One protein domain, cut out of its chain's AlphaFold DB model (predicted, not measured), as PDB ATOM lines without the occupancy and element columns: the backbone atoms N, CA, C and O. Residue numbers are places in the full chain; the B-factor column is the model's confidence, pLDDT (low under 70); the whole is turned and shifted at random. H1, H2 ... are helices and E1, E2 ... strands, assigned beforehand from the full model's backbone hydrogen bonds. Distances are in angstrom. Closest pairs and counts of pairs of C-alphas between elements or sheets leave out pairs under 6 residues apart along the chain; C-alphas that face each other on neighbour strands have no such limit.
ATOM      1  N   ASP A   8     -45.357  22.767  11.335       93.69
ATOM      2  CA  ASP A   8     -44.382  22.649  12.423       93.69
ATOM      3  C   ASP A   8     -45.058  22.792  13.795       93.69
ATOM      4  O   ASP A   8     -44.895  21.926  14.651       93.69
ATOM      5  N   LYS A   9     -45.925  23.801  13.978       92.94
ATOM      6  CA  LYS A   9     -46.699  23.972  15.219       92.94
ATOM      7  C   LYS A   9     -47.662  22.812  15.476       92.94
ATOM      8  O   LYS A   9     -47.810  22.380  16.615       92.94
ATOM      9  N   LYS A  10     -48.320  22.293  14.434       94.75
ATOM     10  CA  LYS A  10     -49.193  21.111  14.547       94.75
ATOM     11  C   LYS A  10     -48.405  19.860  14.924       94.75
ATOM     12  O   LYS A  10     -48.856  19.099  15.770       94.75
ATOM     13  N   TYR A  11     -47.248  19.652  14.304       95.00
ATOM     14  CA  TYR A  11     -46.379  18.515  14.592       95.00
ATOM     15  C   TYR A  11     -45.845  18.576  16.024       95.00
ATOM     16  O   TYR A  11     -45.955  17.601  16.763       95.00
ATOM     17  N   ARG A  12     -45.395  19.759  16.456       93.31
ATOM     18  CA  ARG A  12     -45.004  20.030  17.840       93.31
ATOM     19  C   ARG A  12     -46.121  19.702  18.831       93.31
ATOM     20  O   ARG A  12     -45.893  18.992  19.805       93.31
ATOM     21  N   ALA A  13     -47.346  20.151  18.547       93.50
ATOM     22  CA  ALA A  13     -48.513  19.835  19.365       93.50
ATOM     23  C   ALA A  13     -48.777  18.326  19.466       93.50
ATOM     24  O   ALA A  13     -49.090  17.841  20.548       93.50
ATOM     25  N   VAL A  14     -48.618  17.572  18.373       94.12
ATOM     26  CA  VAL A  14     -48.737  16.106  18.404       94.12
ATOM     27  C   VAL A  14     -47.681  15.490  19.323       94.12
ATOM     28  O   VAL A  14     -48.038  14.669  20.162       94.12
ATOM     29  N   LYS A  15     -46.413  15.906  19.221       92.06
ATOM     30  CA  LYS A  15     -45.337  15.371  20.071       92.06
ATOM     31  C   LYS A  15     -45.554  15.676  21.553       92.06
ATOM     32  O   LYS A  15     -45.476  14.760  22.367       92.06
ATOM     33  N   LEU A  16     -45.952  16.902  21.887       88.81
ATOM     34  CA  LEU A  16     -46.303  17.279  23.260       88.81
ATOM     35  C   LEU A  16     -47.512  16.517  23.802       88.81
ATOM     36  O   LEU A  16     -47.511  16.086  24.951       88.81
ATOM     37  N   LEU A  17     -48.557  16.320  22.999       90.56
ATOM     38  CA  LEU A  17     -49.735  15.562  23.428       90.56
ATOM     39  C   LEU A  17     -49.425  14.078  23.639       90.56
ATOM     40  O   LEU A  17     -49.958  13.488  24.574       90.56
ATOM     41  N   SER A  18     -48.560  13.490  22.810       87.25
ATOM     42  CA  SER A  18     -48.076  12.119  23.003       87.25
ATOM     43  C   SER A  18     -47.252  11.991  24.279       87.25
ATOM     44  O   SER A  18     -47.412  11.023  25.011       87.25
ATOM     45  N   ALA A  19     -46.415  12.984  24.575       79.69
ATOM     46  CA  ALA A  19     -45.544  12.930  25.736       79.69
ATOM     47  C   ALA A  19     -46.225  13.355  27.049       79.69
ATOM     48  O   ALA A  19     -45.791  12.968  28.121       79.69
ATOM     49  N   SER A  20     -47.320  14.113  26.986       82.00
ATOM     50  CA  SER A  20     -48.107  14.543  28.155       82.00
ATOM     51  C   SER A  20     -49.281  13.609  28.465       82.00
ATOM     52  O   SER A  20     -50.276  14.024  29.068       82.00
ATOM     53  N   GLN A  21     -49.226  12.359  28.010       83.31
ATOM     54  CA  GLN A  21     -50.278  11.395  28.300       83.31
ATOM     55  C   GLN A  21     -50.306  11.045  29.784       83.31
ATOM     56  O   GLN A  21     -49.282  10.827  30.420       83.31
ATOM     57  N   ARG A  22     -51.519  10.955  30.326       77.94
ATOM     58  CA  ARG A  22     -51.775  10.432  31.664       77.94
ATOM     59  C   ARG A  22     -52.615   9.184  31.599       77.94
ATOM     60  O   ARG A  22     -53.450   9.035  30.705       77.94
ATOM     61  N   PHE A  23     -52.433   8.329  32.589       74.12
ATOM     62  CA  PHE A  23     -53.312   7.197  32.782       74.12
ATOM     63  C   PHE A  23     -54.666   7.684  33.318       74.12
ATOM     64  O   PHE A  23     -54.729   8.436  34.287       74.12
ATOM     65  N   TRP A  24     -55.760   7.312  32.653       74.31
ATOM     66  CA  TRP A  24     -57.118   7.593  33.116       74.31
ATOM     67  C   TRP A  24     -58.019   6.392  32.826       74.31
ATOM     68  O   TRP A  24     -58.318   6.078  31.669       74.31
ATOM     69  N   GLY A  25     -58.460   5.709  33.884       78.38
ATOM     70  CA  GLY A  25     -59.214   4.462  33.771       78.38
ATOM     71  C   GLY A  25     -58.348   3.343  33.195       78.38
ATOM     72  O   GLY A  25     -57.488   2.819  33.885       78.38
ATOM     73  N   SER A  26     -58.574   2.979  31.931       75.50
ATOM     74  CA  SER A  26     -57.830   1.926  31.218       75.50
ATOM     75  C   SER A  26     -57.060   2.436  29.997       75.50
ATOM     76  O   SER A  26     -56.646   1.647  29.148       75.50
ATOM     77  N   ARG A  27     -56.921   3.760  29.846       78.50
ATOM     78  CA  ARG A  27     -56.350   4.372  28.640       78.50
ATOM     79  C   ARG A  27     -55.392   5.502  28.977       78.50
ATOM     80  O   ARG A  27     -55.575   6.226  29.953       78.50
ATOM     81  N   PHE A  28     -54.421   5.694  28.093       79.56
ATOM     82  CA  PHE A  28     -53.597   6.891  28.063       79.56
ATOM     83  C   PHE A  28     -54.353   8.022  27.367       79.56
ATOM     84  O   PHE A  28     -54.809   7.882  26.229       79.56
ATOM     85  N   VAL A  29     -54.512   9.142  28.066       86.12
ATOM     86  CA  VAL A  29     -55.228  10.322  27.577       86.12
ATOM     87  C   VAL A  29     -54.290  11.529  27.632       86.12
ATOM     88  O   VAL A  29     -53.742  11.802  28.699       86.12
ATOM     89  N   PRO A  30     -54.107  12.282  26.534       88.56
ATOM     90  CA  PRO A  30     -53.310  13.505  26.550       88.56
ATOM     91  C   PRO A  30     -53.850  14.560  27.517       88.56
ATOM     92  O   PRO A  30     -55.064  14.770  27.634       88.56
ATOM     93  N   ARG A  31     -52.951  15.311  28.154       89.19
ATOM     94  CA  ARG A  31     -53.304  16.451  29.012       89.19
ATOM     95  C   ARG A  31     -53.558  17.715  28.187       89.19
ATOM     96  O   ARG A  31     -52.808  18.686  28.233       89.19
ATOM     97  N   PHE A  32     -54.678  17.733  27.461       91.25
ATOM     98  CA  PHE A  32     -55.030  18.817  26.528       91.25
ATOM     99  C   PHE A  32     -54.968  20.226  27.127       91.25
ATOM    100  O   PHE A  32     -54.529  21.152  26.456       91.25
ATOM    101  N   ARG A  33     -55.415  20.415  28.375       90.69
ATOM    102  CA  ARG A  33     -55.424  21.741  29.019       90.69
ATOM    103  C   ARG A  33     -54.024  22.258  29.342       90.69
ATOM    104  O   ARG A  33     -53.817  23.464  29.317       90.69
ATOM    105  N   GLU A  34     -53.099  21.366  29.670       87.50
ATOM    106  CA  GLU A  34     -51.727  21.740  30.008       87.50
ATOM    107  C   GLU A  34     -50.970  22.116  28.736       87.50
ATOM    108  O   GLU A  34     -50.488  23.240  28.626       87.50
ATOM    109  N   VAL A  35     -51.025  21.255  27.715       88.88
ATOM    110  CA  VAL A  35     -50.412  21.531  26.405       88.88
ATOM    111  C   VAL A  35     -51.021  22.773  25.740       88.88
ATOM    112  O   VAL A  35     -50.323  23.529  25.070       88.88
ATOM    113  N   ALA A  36     -52.315  23.035  25.953       91.25
ATOM    114  CA  ALA A  36     -52.983  24.250  25.477       91.25
ATOM    115  C   ALA A  36     -52.334  25.524  26.028       91.25
ATOM    116  O   ALA A  36     -52.131  26.477  25.279       91.25
ATOM    117  N   ARG A  37     -51.977  25.530  27.319       89.81
ATOM    118  CA  ARG A  37     -51.298  26.665  27.956       89.81
ATOM    119  C   ARG A  37     -49.872  26.825  27.439       89.81
ATOM    120  O   ARG A  37     -49.457  27.946  27.182       89.81
ATOM    121  N   GLU A  38     -49.145  25.724  27.258       86.88
ATOM    122  CA  GLU A  38     -47.760  25.756  26.764       86.88
ATOM    123  C   GLU A  38     -47.648  26.256  25.320       86.88
ATOM    124  O   GLU A  38     -46.679  26.925  24.964       86.88
ATOM    125  N   LEU A  39     -48.634  25.932  24.481       88.62
ATOM    126  CA  LEU A  39     -48.622  26.265  23.056       88.62
ATOM    127  C   LEU A  39     -49.427  27.513  22.693       88.62
ATOM    128  O   LEU A  39     -49.504  27.832  21.504       88.62
ATOM    129  N   ASP A  40     -50.021  28.191  23.677       90.88
ATOM    130  CA  ASP A  40     -50.956  29.303  23.468       90.88
ATOM    131  C   ASP A  40     -52.061  28.926  22.456       90.88
ATOM    132  O   ASP A  40     -52.281  29.553  21.418       90.88
ATOM    133  N   MET A  41     -52.717  27.790  22.717       91.81
ATOM    134  CA  MET A  41     -53.787  27.234  21.888       91.81
ATOM    135  C   MET A  41     -55.032  26.950  22.717       91.81
ATOM    136  O   MET A  41     -54.968  26.676  23.911       91.81
ATOM    137  N   THR A  42     -56.199  26.924  22.073       93.88
ATOM    138  CA  THR A  42     -57.407  26.433  22.741       93.88
ATOM    139  C   THR A  42     -57.369  24.902  22.861       93.88
ATOM    140  O   THR A  42     -56.915  24.224  21.930       93.88
ATOM    141  N   PRO A  43     -57.905  24.313  23.949       93.50
ATOM    142  CA  PRO A  43     -58.011  22.858  24.075       93.50
ATOM    143  C   PRO A  43     -58.756  22.211  22.900       93.50
ATOM    144  O   PRO A  43     -58.375  21.136  22.446       93.50
ATOM    145  N   GLN A  44     -59.771  22.891  22.357       92.94
ATOM    146  CA  GLN A  44     -60.526  22.409  21.201       92.94
ATOM    147  C   GLN A  44     -59.650  22.266  19.949       92.94
ATOM    148  O   GLN A  44     -59.761  21.271  19.236       92.94
ATOM    149  N   ASN A  45     -58.742  23.217  19.701       93.19
ATOM    150  CA  ASN A  45     -57.801  23.138  18.582       93.19
ATOM    151  C   ASN A  45     -56.866  21.928  18.730       93.19
ATOM    152  O   ASN A  45     -56.633  21.192  17.773       93.19
ATOM    153  N   LEU A  46     -56.387  21.672  19.951       94.38
ATOM    154  CA  LEU A  46     -55.543  20.515  20.241       94.38
ATOM    155  C   LEU A  46     -56.283  19.184  20.091       94.38
ATOM    156  O   LEU A  46     -55.696  18.235  19.579       94.38
ATOM    157  N   ILE A  47     -57.564  19.110  20.462       94.31
ATOM    158  CA  ILE A  47     -58.397  17.925  20.209       94.31
ATOM    159  C   ILE A  47     -58.485  17.659  18.703       94.31
ATOM    160  O   ILE A  47     -58.237  16.536  18.262       94.31
ATOM    161  N   THR A  48     -58.759  18.688  17.896       94.38
ATOM    162  CA  THR A  48     -58.796  18.557  16.431       94.38
ATOM    163  C   THR A  48     -57.439  18.142  15.855       94.38
ATOM    164  O   THR A  48     -57.384  17.307  14.950       94.38
ATOM    165  N   ILE A  49     -56.333  18.681  16.372       95.19
ATOM    166  CA  ILE A  49     -54.975  18.271  15.983       95.19
ATOM    167  C   ILE A  49     -54.733  16.798  16.337       95.19
ATOM    168  O   ILE A  49     -54.283  16.040  15.483       95.19
ATOM    169  N   TRP A  50     -55.089  16.369  17.549       95.00
ATOM    170  CA  TRP A  50     -54.896  14.998  18.028       95.00
ATOM    171  C   TRP A  50     -55.692  13.964  17.229       95.00
ATOM    172  O   TRP A  50     -55.189  12.888  16.895       95.00
ATOM    173  N   GLN A  51     -56.926  14.306  16.861       95.56
ATOM    174  CA  GLN A  51     -57.755  13.473  15.987       95.56
ATOM    175  C   GLN A  51     -57.121  13.288  14.601       95.56
ATOM    176  O   GLN A  51     -57.277  12.235  13.995       95.56
ATOM    177  N   ASN A  52     -56.350  14.273  14.127       95.62
ATOM    178  CA  ASN A  52     -55.662  14.249  12.834       95.62
ATOM    179  C   ASN A  52     -54.163  13.905  12.934       95.62
ATOM    180  O   ASN A  52     -53.423  14.130  11.970       95.62
ATOM    181  N   ARG A  53     -53.693  13.400  14.084       95.31
ATOM    182  CA  ARG A  53     -52.258  13.257  14.398       95.31
ATOM    183  C   ARG A  53     -51.482  12.454  13.353       95.31
ATOM    184  O   ARG A  53     -50.461  12.934  12.880       95.31
ATOM    185  N   GLU A  54     -52.012  11.323  12.894       96.50
ATOM    186  CA  GLU A  54     -51.347  10.454  11.910       96.50
ATOM    187  C   GLU A  54     -51.114  11.188  10.581       96.50
ATOM    188  O   GLU A  54     -50.008  11.220  10.044       96.50
ATOM    189  N   ALA A  55     -52.135  11.887  10.081       96.06
ATOM    190  CA  ALA A  55     -52.019  12.687   8.866       96.06
ATOM    191  C   ALA A  55     -51.081  13.895   9.036       96.06
ATOM    192  O   ALA A  55     -50.518  14.398   8.059       96.06
ATOM    193  N   ILE A  56     -50.946  14.428  10.252       96.25
ATOM    194  CA  ILE A  56     -49.997  15.501  10.565       96.25
ATOM    195  C   ILE A  56     -48.572  14.949  10.582       96.25
ATOM    196  O   ILE A  56     -47.712  15.554   9.951       96.25
ATOM    197  N   GLU A  57     -48.331  13.800  11.211       95.19
ATOM    198  CA  GLU A  57     -47.015  13.152  11.251       95.19
ATOM    199  C   GLU A  57     -46.533  12.750   9.855       95.19
ATOM    200  O   GLU A  57     -45.411  13.081   9.477       95.19
ATOM    201  N   ILE A  58     -47.400  12.143   9.036       96.56
ATOM    202  CA  ILE A  58     -47.075  11.809   7.640       96.56
ATOM    203  C   ILE A  58     -46.704  13.071   6.852       96.56
ATOM    204  O   ILE A  58     -45.730  13.075   6.098       96.56
ATOM    205  N   ARG A  59     -47.463  14.162   7.011       95.62
ATOM    206  CA  ARG A  59     -47.162  15.426   6.322       95.62
ATOM    207  C   ARG A  59     -45.888  16.072   6.845       95.62
ATOM    208  O   ARG A  59     -45.145  16.613   6.034       95.62
ATOM    209  N   ALA A  60     -45.638  16.024   8.148       95.12
ATOM    210  CA  ALA A  60     -44.432  16.560   8.756       95.12
ATOM    211  C   ALA A  60     -43.192  15.843   8.215       95.12
ATOM    212  O   ALA A  60     -42.309  16.502   7.682       95.12
ATOM    213  N   ASN A  61     -43.193  14.508   8.207       94.00
ATOM    214  CA  ASN A  61     -42.082  13.705   7.689       94.00
ATOM    215  C   ASN A  61     -41.801  13.930   6.193       94.00
ATOM    216  O   ASN A  61     -40.684  13.707   5.740       94.00
ATOM    217  N   ARG A  62     -42.808  14.353   5.415       95.12
ATOM    218  CA  ARG A  62     -42.658  14.653   3.981       95.12
ATOM    219  C   ARG A  62     -42.214  16.085   3.689       95.12
ATOM    220  O   ARG A  62     -41.580  16.304   2.666       95.12
ATOM    221  N   ASN A  63     -42.611  17.053   4.519       96.00
ATOM    222  CA  ASN A  63     -42.506  18.481   4.186       96.00
ATOM    223  C   ASN A  63     -41.603  19.288   5.126       96.00
ATOM    224  O   ASN A  63     -41.214  20.395   4.765       96.00
ATOM    225  N   LEU A  64     -41.305  18.792   6.328       94.94
ATOM    226  CA  LEU A  64     -40.341  19.424   7.225       94.94
ATOM    227  C   LEU A  64     -38.950  18.861   6.948       94.94
ATOM    228  O   LEU A  64     -38.796  17.682   6.624       94.94
ATOM    229  N   SER A  65     -37.926  19.697   7.096       95.44
ATOM    230  CA  SER A  65     -36.549  19.217   7.028       95.44
ATOM    231  C   SER A  65     -36.234  18.329   8.234       95.44
ATOM    232  O   SER A  65     -36.813  18.486   9.312       95.44
ATOM    233  N   GLN A  66     -35.263  17.425   8.080       92.56
ATOM    234  CA  GLN A  66     -34.808  16.588   9.197       92.56
ATOM    235  C   GLN A  66     -34.320  17.433  10.379       92.56
ATOM    236  O   GLN A  66     -34.642  17.126  11.518       92.56
ATOM    237  N   SER A  67     -33.649  18.560  10.119       93.56
ATOM    238  CA  SER A  67     -33.240  19.492  11.178       93.56
ATOM    239  C   SER A  67     -34.435  20.059  11.954       93.56
ATOM    240  O   SER A  67     -34.387  20.127  13.178       93.56
ATOM    241  N   GLN A  68     -35.532  20.421  11.279       92.00
ATOM    242  CA  GLN A  68     -36.741  20.895  11.960       92.00
ATOM    243  C   GLN A  68     -37.376  19.795  12.816       92.00
ATOM    244  O   GLN A  68     -37.773  20.061  13.947       92.00
ATOM    245  N   ILE A  69     -37.456  18.570  12.290       90.69
ATOM    246  CA  ILE A  69     -38.006  17.418  13.015       90.69
ATOM    247  C   ILE A  69     -37.153  17.106  14.248       90.69
ATOM    248  O   ILE A  69     -37.702  17.011  15.344       90.69
ATOM    249  N   SER A  70     -35.828  17.012  14.095       90.31
ATOM    250  CA  SER A  70     -34.900  16.771  15.205       90.31
ATOM    251  C   SER A  70     -34.986  17.866  16.260       90.31
ATOM    252  O   SER A  70     -35.152  17.551  17.430       90.31
ATOM    253  N   ASN A  71     -34.992  19.141  15.862       91.19
ATOM    254  CA  ASN A  71     -35.123  20.255  16.805       91.19
ATOM    255  C   ASN A  71     -36.437  20.198  17.593       91.19
ATOM    256  O   ASN A  71     -36.453  20.498  18.785       91.19
ATOM    257  N   ILE A  72     -37.551  19.835  16.947       90.44
ATOM    258  CA  ILE A  72     -38.832  19.666  17.644       90.44
ATOM    259  C   ILE A  72     -38.727  18.500  18.628       90.44
ATOM    260  O   ILE A  72     -39.011  18.682  19.806       90.44
ATOM    261  N   ASN A  73     -38.262  17.334  18.181       88.19
ATOM    262  CA  ASN A  73     -38.159  16.151  19.031       88.19
ATOM    263  C   ASN A  73     -37.220  16.372  20.230       88.19
ATOM    264  O   ASN A  73     -37.589  16.036  21.348       88.19
ATOM    265  N   GLU A  74     -36.048  16.978  20.030       86.06
ATOM    266  CA  GLU A  74     -35.096  17.284  21.106       86.06
ATOM    267  C   GLU A  74     -35.666  18.268  22.129       86.06
ATOM    268  O   GLU A  74     -35.502  18.077  23.335       86.06
ATOM    269  N   ASN A  75     -36.342  19.323  21.664       84.06
ATOM    270  CA  ASN A  75     -36.977  20.283  22.562       84.06
ATOM    271  C   ASN A  75     -38.091  19.627  23.377       84.06
ATOM    272  O   ASN A  75     -38.195  19.893  24.573       84.06
ATOM    273  N   GLU A  76     -38.885  18.751  22.759       82.31
ATOM    274  CA  GLU A  76     -39.954  18.061  23.477       82.31
ATOM    275  C   GLU A  76     -39.424  17.006  24.446       82.31
ATOM    276  O   GLU A  76     -39.925  16.931  25.566       82.31
ATOM    277  N   ILE A  77     -38.360  16.274  24.094       79.44
ATOM    278  CA  ILE A  77     -37.667  15.391  25.039       79.44
ATOM    279  C   ILE A  77     -37.249  16.200  26.264       79.44
ATOM    280  O   ILE A  77     -37.674  15.859  27.363       79.44
ATOM    281  N   LYS A  78     -36.526  17.318  26.088       82.75
ATOM    282  CA  LYS A  78     -36.069  18.181  27.196       82.75
ATOM    283  C   LYS A  78     -37.211  18.658  28.096       82.75
ATOM    284  O   LYS A  78     -37.046  18.710  29.314       82.75
ATOM    285  N   GLN A  79     -38.365  19.007  27.524       78.50
ATOM    286  CA  GLN A  79     -39.537  19.412  28.309       78.50
ATOM    287  C   GLN A  79     -40.098  18.253  29.138       78.50
ATOM    288  O   GLN A  79     -40.413  18.431  30.316       78.50
ATOM    289  N   VAL A  80     -40.164  17.059  28.554       79.75
ATOM    290  CA  VAL A  80     -40.593  15.838  29.248       79.75
ATOM    291  C   VAL A  80     -39.635  15.491  30.381       79.75
ATOM    292  O   VAL A  80     -40.095  15.222  31.489       79.75
ATOM    293  N   GLU A  81     -38.316  15.562  30.158       80.75
ATOM    294  CA  GLU A  81     -37.334  15.317  31.225       80.75
ATOM    295  C   GLU A  81     -37.485  16.329  32.355       80.75
ATOM    296  O   GLU A  81     -37.506  15.960  33.526       80.75
ATOM    297  N   LYS A  82     -37.627  17.613  32.009       84.69
ATOM    298  CA  LYS A  82     -37.807  18.677  32.993       84.69
ATOM    299  C   LYS A  82     -39.052  18.435  33.840       84.69
ATOM    300  O   LYS A  82     -38.978  18.564  35.060       84.69
ATOM    301  N   ARG A  83     -40.174  18.066  33.217       79.56
ATOM    302  CA  ARG A  83     -41.426  17.766  33.920       79.56
ATOM    303  C   ARG A  83     -41.293  16.542  34.822       79.56
ATOM    304  O   ARG A  83     -41.701  16.607  35.976       79.56
ATOM    305  N   ALA A  84     -40.706  15.458  34.321       81.62
ATOM    306  CA  ALA A  84     -40.471  14.258  35.114       81.62
ATOM    307  C   ALA A  84     -39.606  14.573  36.343       81.62
ATOM    308  O   ALA A  84     -39.982  14.248  37.466       81.62
ATOM    309  N   ASN A  85     -38.510  15.309  36.148       85.50
ATOM    310  CA  ASN A  85     -37.628  15.726  37.234       85.50
ATOM    311  C   ASN A  85     -38.342  16.634  38.241       85.50
ATOM    312  O   ASN A  85     -38.119  16.495  39.438       85.50
ATOM    313  N   GLN A  86     -39.213  17.542  37.797       86.44
ATOM    314  CA  GLN A  86     -40.011  18.381  38.698       86.44
ATOM    315  C   GLN A  86     -40.977  17.559  39.557       86.44
ATOM    316  O   GLN A  86     -41.074  17.813  40.753       86.44
ATOM    317  N   LEU A  87     -41.662  16.574  38.970       83.44
ATOM    318  CA  LEU A  87     -42.579  15.699  39.706       83.44
ATOM    319  C   LEU A  87     -41.835  14.833  40.731       83.44
ATOM    320  O   LEU A  87     -42.266  14.734  41.874       83.44
ATOM    321  N   LEU A  88     -40.689  14.262  40.347       84.19
ATOM    322  CA  LEU A  88     -39.890  13.416  41.235       84.19
ATOM    323  C   LEU A  88     -39.211  14.227  42.352       84.19
ATOM    324  O   LEU A  88     -39.288  13.851  43.519       84.19
ATOM    325  N   SER A  89     -38.597  15.369  42.024       87.81
ATOM    326  CA  SER A  89     -37.899  16.218  43.011       87.81
ATOM    327  C   SER A  89     -38.838  16.878  44.019       87.81
ATOM    328  O   SER A  89     -38.443  17.109  45.160       87.81
ATOM    329  N   LYS A  90     -40.098  17.142  43.641       86.88
ATOM    330  CA  LYS A  90     -41.120  17.693  44.546       86.88
ATOM    331  C   LYS A  90     -41.292  16.854  45.814       86.88
ATOM    332  O   LYS A  90     -41.581  17.422  46.862       86.88
ATOM    333  N   HIS A  91     -41.097  15.543  45.711       84.81
ATOM    334  CA  HIS A  91     -41.330  14.595  46.795       84.81
ATOM    335  C   HIS A  91     -40.037  13.979  47.356       84.81
ATOM    336  O   HIS A  91     -40.078  13.154  48.262       84.81
ATOM    337  N   GLU A  92     -38.861  14.389  46.874       84.94
ATOM    338  CA  GLU A  92     -37.574  13.784  47.251       84.94
ATOM    339  C   GLU A  92     -37.304  13.805  48.767       84.94
ATOM    340  O   GLU A  92     -36.704  12.877  49.303       84.94
ATOM    341  N   ASN A  93     -37.790  14.835  49.468       86.50
ATOM    342  CA  ASN A  93     -37.528  15.061  50.892       86.50
ATOM    343  C   ASN A  93     -38.768  14.890  51.785       86.50
ATOM    344  O   ASN A  93     -38.750  15.294  52.951       86.50
ATOM    345  N   ASP A  94     -39.855  14.335  51.250       87.25
ATOM    346  CA  ASP A  94     -41.089  14.163  52.007       87.25
ATOM    347  C   ASP A  94     -40.964  13.030  53.041       87.25
ATOM    348  O   ASP A  94     -40.542  11.915  52.736       87.25
ATOM    349  N   ASP A  95     -41.392  13.292  54.280       88.88
ATOM    350  CA  ASP A  95     -41.545  12.254  55.306       88.88
ATOM    351  C   ASP A  95     -42.917  11.575  55.165       88.88
ATOM    352  O   ASP A  95     -43.905  11.956  55.805       88.88
ATOM    353  N   TYR A  96     -42.977  10.545  54.319       87.50
ATOM    354  CA  TYR A  96     -44.203   9.786  54.042       87.50
ATOM    355  C   TYR A  96     -44.824   9.143  55.286       87.50
ATOM    356  O   TYR A  96     -46.028   8.896  55.301       87.50
ATOM    357  N   SER A  97     -44.043   8.903  56.348       85.06
ATOM    358  CA  SER A  97     -44.547   8.296  57.587       85.06
ATOM    359  C   SER A  97     -45.497   9.216  58.365       85.06
ATOM    360  O   SER A  97     -46.299   8.743  59.169       85.06
ATOM    361  N   LYS A  98     -45.428  10.530  58.111       91.19
ATOM    362  CA  LYS A  98     -46.231  11.566  58.784       91.19
ATOM    363  C   LYS A  98     -47.210  12.268  57.844       91.19
ATOM    364  O   LYS A  98     -47.893  13.208  58.254       91.19
ATOM    365  N   MET A  99     -47.276  11.840  56.587       91.69
ATOM    366  CA  MET A  99     -48.118  12.458  55.575       91.69
ATOM    367  C   MET A  99     -49.578  12.006  55.729       91.69
ATOM    368  O   MET A  99     -49.864  10.848  56.030       91.69
ATOM    369  N   LYS A 100     -50.529  12.922  55.517       93.12
ATOM    370  CA  LYS A 100     -51.949  12.552  55.447       93.12
ATOM    371  C   LYS A 100     -52.199  11.672  54.216       93.12
ATOM    372  O   LYS A 100     -51.554  11.856  53.189       93.12
ATOM    373  N   VAL A 101     -53.151  10.744  54.312       89.62
ATOM    374  CA  VAL A 101     -53.418   9.737  53.265       89.62
ATOM    375  C   VAL A 101     -53.766  10.367  51.911       89.62
ATOM    376  O   VAL A 101     -53.287   9.901  50.886       89.62
ATOM    377  N   ASP A 102     -54.548  11.445  51.897       87.44
ATOM    378  CA  ASP A 102     -54.875  12.207  50.685       87.44
ATOM    379  C   ASP A 102     -53.619  12.768  50.003       87.44
ATOM    380  O   ASP A 102     -53.444  12.622  48.796       87.44
ATOM    381  N   LYS A 103     -52.703  13.341  50.789       85.69
ATOM    382  CA  LYS A 103     -51.423  13.861  50.295       85.69
ATOM    383  C   LYS A 103     -50.466  12.761  49.851       85.69
ATOM    384  O   LYS A 103     -49.745  12.952  48.879       85.69
ATOM    385  N   LEU A 104     -50.494  11.613  50.522       87.19
ATOM    386  CA  LEU A 104     -49.708  10.446  50.138       87.19
ATOM    387  C   LEU A 104     -50.162   9.895  48.781       87.19
ATOM    388  O   LEU A 104     -49.319   9.586  47.946       87.19
ATOM    389  N   ILE A 105     -51.474   9.824  48.538       86.25
ATOM    390  CA  ILE A 105     -52.025   9.413  47.237       86.25
ATOM    391  C   ILE A 105     -51.596  10.397  46.141       86.25
ATOM    392  O   ILE A 105     -51.100   9.960  45.108       86.25
ATOM    393  N   GLU A 106     -51.709  11.709  46.381       85.81
ATOM    394  CA  GLU A 106     -51.230  12.729  45.433       85.81
ATOM    395  C   GLU A 106     -49.729  12.575  45.124       85.81
ATOM    396  O   GLU A 106     -49.333  12.629  43.962       85.81
ATOM    397  N   ALA A 107     -48.897  12.351  46.146       86.06
ATOM    398  CA  ALA A 107     -47.459  12.155  45.970       86.06
ATOM    399  C   ALA A 107     -47.141  10.892  45.156       86.06
ATOM    400  O   ALA A 107     -46.264  10.910  44.290       86.06
ATOM    401  N   MET A 108     -47.872   9.800  45.400       85.62
ATOM    402  CA  MET A 108     -47.738   8.571  44.619       85.62
ATOM    403  C   MET A 108     -48.141   8.783  43.158       85.62
ATOM    404  O   MET A 108     -47.409   8.346  42.272       85.62
ATOM    405  N   ASP A 109     -49.255   9.468  42.894       84.06
ATOM    406  CA  ASP A 109     -49.701   9.780  41.532       84.06
ATOM    407  C   ASP A 109     -48.659  10.622  40.776       84.06
ATOM    408  O   ASP A 109     -48.304  10.285  39.642       84.06
ATOM    409  N   ASP A 110     -48.113  11.664  41.416       84.56
ATOM    410  CA  ASP A 110     -47.069  12.521  40.841       84.56
ATOM    411  C   ASP A 110     -45.787  11.719  40.530       84.56
ATOM    412  O   ASP A 110     -45.207  11.866  39.450       84.56
ATOM    413  N   MET A 111     -45.357  10.824  41.429       84.81
ATOM    414  CA  MET A 111     -44.192   9.956  41.194       84.81
ATOM    415  C   MET A 111     -44.420   8.937  40.085       84.81
ATOM    416  O   MET A 111     -43.546   8.756  39.237       84.81
ATOM    417  N   PHE A 112     -45.573   8.261  40.074       82.25
ATOM    418  CA  PHE A 112     -45.916   7.310  39.017       82.25
ATOM    419  C   PHE A 112     -45.966   8.007  37.661       82.25
ATOM    420  O   PHE A 112     -45.455   7.471  36.677       82.25
ATOM    421  N   GLU A 113     -46.521   9.217  37.598       80.56
ATOM    422  CA  GLU A 113     -46.492  10.034  36.391       80.56
ATOM    423  C   GLU A 113     -45.057  10.394  35.982       80.56
ATOM    424  O   GLU A 113     -44.687  10.177  34.828       80.56
ATOM    425  N   GLY A 114     -44.228  10.879  36.911       80.94
ATOM    426  CA  GLY A 114     -42.817  11.176  36.651       80.94
ATOM    427  C   GLY A 114     -42.048   9.967  36.104       80.94
ATOM    428  O   GLY A 114     -41.343  10.082  35.101       80.94
ATOM    429  N   LEU A 115     -42.252   8.789  36.700       78.81
ATOM    430  CA  LEU A 115     -41.653   7.528  36.259       78.81
ATOM    431  C   LEU A 115     -42.131   7.115  34.861       78.81
ATOM    432  O   LEU A 115     -41.316   6.765  34.006       78.81
ATOM    433  N   LEU A 116     -43.433   7.202  34.580       76.00
ATOM    434  CA  LEU A 116     -43.977   6.899  33.251       76.00
ATOM    435  C   LEU A 116     -43.392   7.811  32.165       76.00
ATOM    436  O   LEU A 116     -43.096   7.345  31.064       76.00
ATOM    437  N   LEU A 117     -43.182   9.092  32.476       75.19
ATOM    438  CA  LEU A 117     -42.540  10.044  31.567       75.19
ATOM    439  C   LEU A 117     -41.064   9.705  31.308       75.19
ATOM    440  O   LEU A 117     -40.560   9.969  30.217       75.19
ATOM    441  N   THR A 118     -40.366   9.097  32.272       72.50
ATOM    442  CA  THR A 118     -38.993   8.608  32.062       72.50
ATOM    443  C   THR A 118     -38.911   7.296  31.280       72.50
ATOM    444  O   THR A 118     -37.939   7.106  30.554       72.50
ATOM    445  N   LEU A 119     -39.909   6.411  31.397       65.25
ATOM    446  CA  LEU A 119     -39.898   5.075  30.785       65.25
ATOM    447  C   LEU A 119     -40.369   5.049  29.323       65.25
ATOM    448  O   LEU A 119     -39.957   4.168  28.578       65.25
ATOM    449  N   ASN A 120     -41.206   5.998  28.895       57.56
ATOM    450  CA  ASN A 120     -41.705   6.096  27.512       57.56
ATOM    451  C   ASN A 120     -40.734   6.829  26.551       57.56
ATOM    452  O   ASN A 120     -41.181   7.474  25.599       57.56
ATOM    453  N   ARG A 121     -39.425   6.767  26.823       54.31
ATOM    454  CA  ARG A 121     -38.350   7.290  25.960       54.31
ATOM    455  C   ARG A 121     -37.892   6.239  24.959       54.31
ATOM    456  O   ARG A 121     -37.566   6.647  23.824       54.31
TER     457      ARG A 121
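This is residues 8 to 121 of the 121 residues of an uncharacterized protein of Candidatus Marinimicrobia bacterium MT.SAG.2 (UniProt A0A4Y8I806). One long helix, H5, runs along the longest axis; beside its first half H1 is the core of a cluster with H2, H3 and H4 packed round it, and beyond this cluster H6 folds back on the later part of H5 as a helical hairpin. A small strand hairpin, E1 and E2, fits between the end of H1 and H6. The printed part has 114 residues, with six named helices and two named strands in the order H1, E1, E2, H2, H3, H4, H5, H6; the sheet E1 - E2 is antiparallel and the class is mostly helix. The whole is only just loose, close to compact, with a radius of gyration of the C-alphas of 16.3 A and spans of 55 by 27 by 25 A.

Find C-alpha 8 at (-44.382, 22.649, 12.423); from there H1 runs 16.5 A to residue 19. Next come E1, residues 21 to 24, and E2, residues 27 to 30. H2 takes residues 32 to 38, H3 residues 43 to 51, and H4 residues 53 to 63, 15.1 A long. Look for C-alpha 66 at (-34.808, 16.588, 9.197), where H5 begins its 35.9 A to residue 90. H6, residues 101 to 119, runs 26.6 A and ends at C-alpha 119, (-39.898, 5.075, 30.785).

Start at H1, the hub, which touches four helices. It touches H4 at a steep tilt of 46 degrees, opposite ways, closest at the C-alphas of Val 14 and Arg 53, 6.0 A apart. It touches H3 about perpendicular, at 86 degrees, the C-alphas of Val 14 and Trp 50 being closest at 6.3 A. With residues 13 to 17 alone it touches H2, closest at the C-alphas of Leu 16 and Val 35, 6.7 A. H1 touches H5 the same way, at a tilt of 36 degrees, only just steep; the C-alphas of Arg 12 and Ile 72 are closest, at 6.2 A. Residues 80 to 88 of H5 touch residues 110 to 118 of H6 in a helical hairpin, at a shallow tilt of 27 degrees; the C-alphas of Ala 84 and Gly 114 are closest, at 4.2 A. In the hairpin of E1 and E2, N 22 and O 29 are 2.9 A apart, within hydrogen-bond range. In H1 to H6 every O i to N i+4 pair is within that range.

The C-alphas of Asn 63 and Lys 98, the two farthest apart, are 55.2 A from each other. The printed part has no cut. No link is long; H5 to H6, with 10 residues between them, is short and the others are tight. Mean pLDDT of the printed part is 87.1; look for values under 70 at residues 119 to 121.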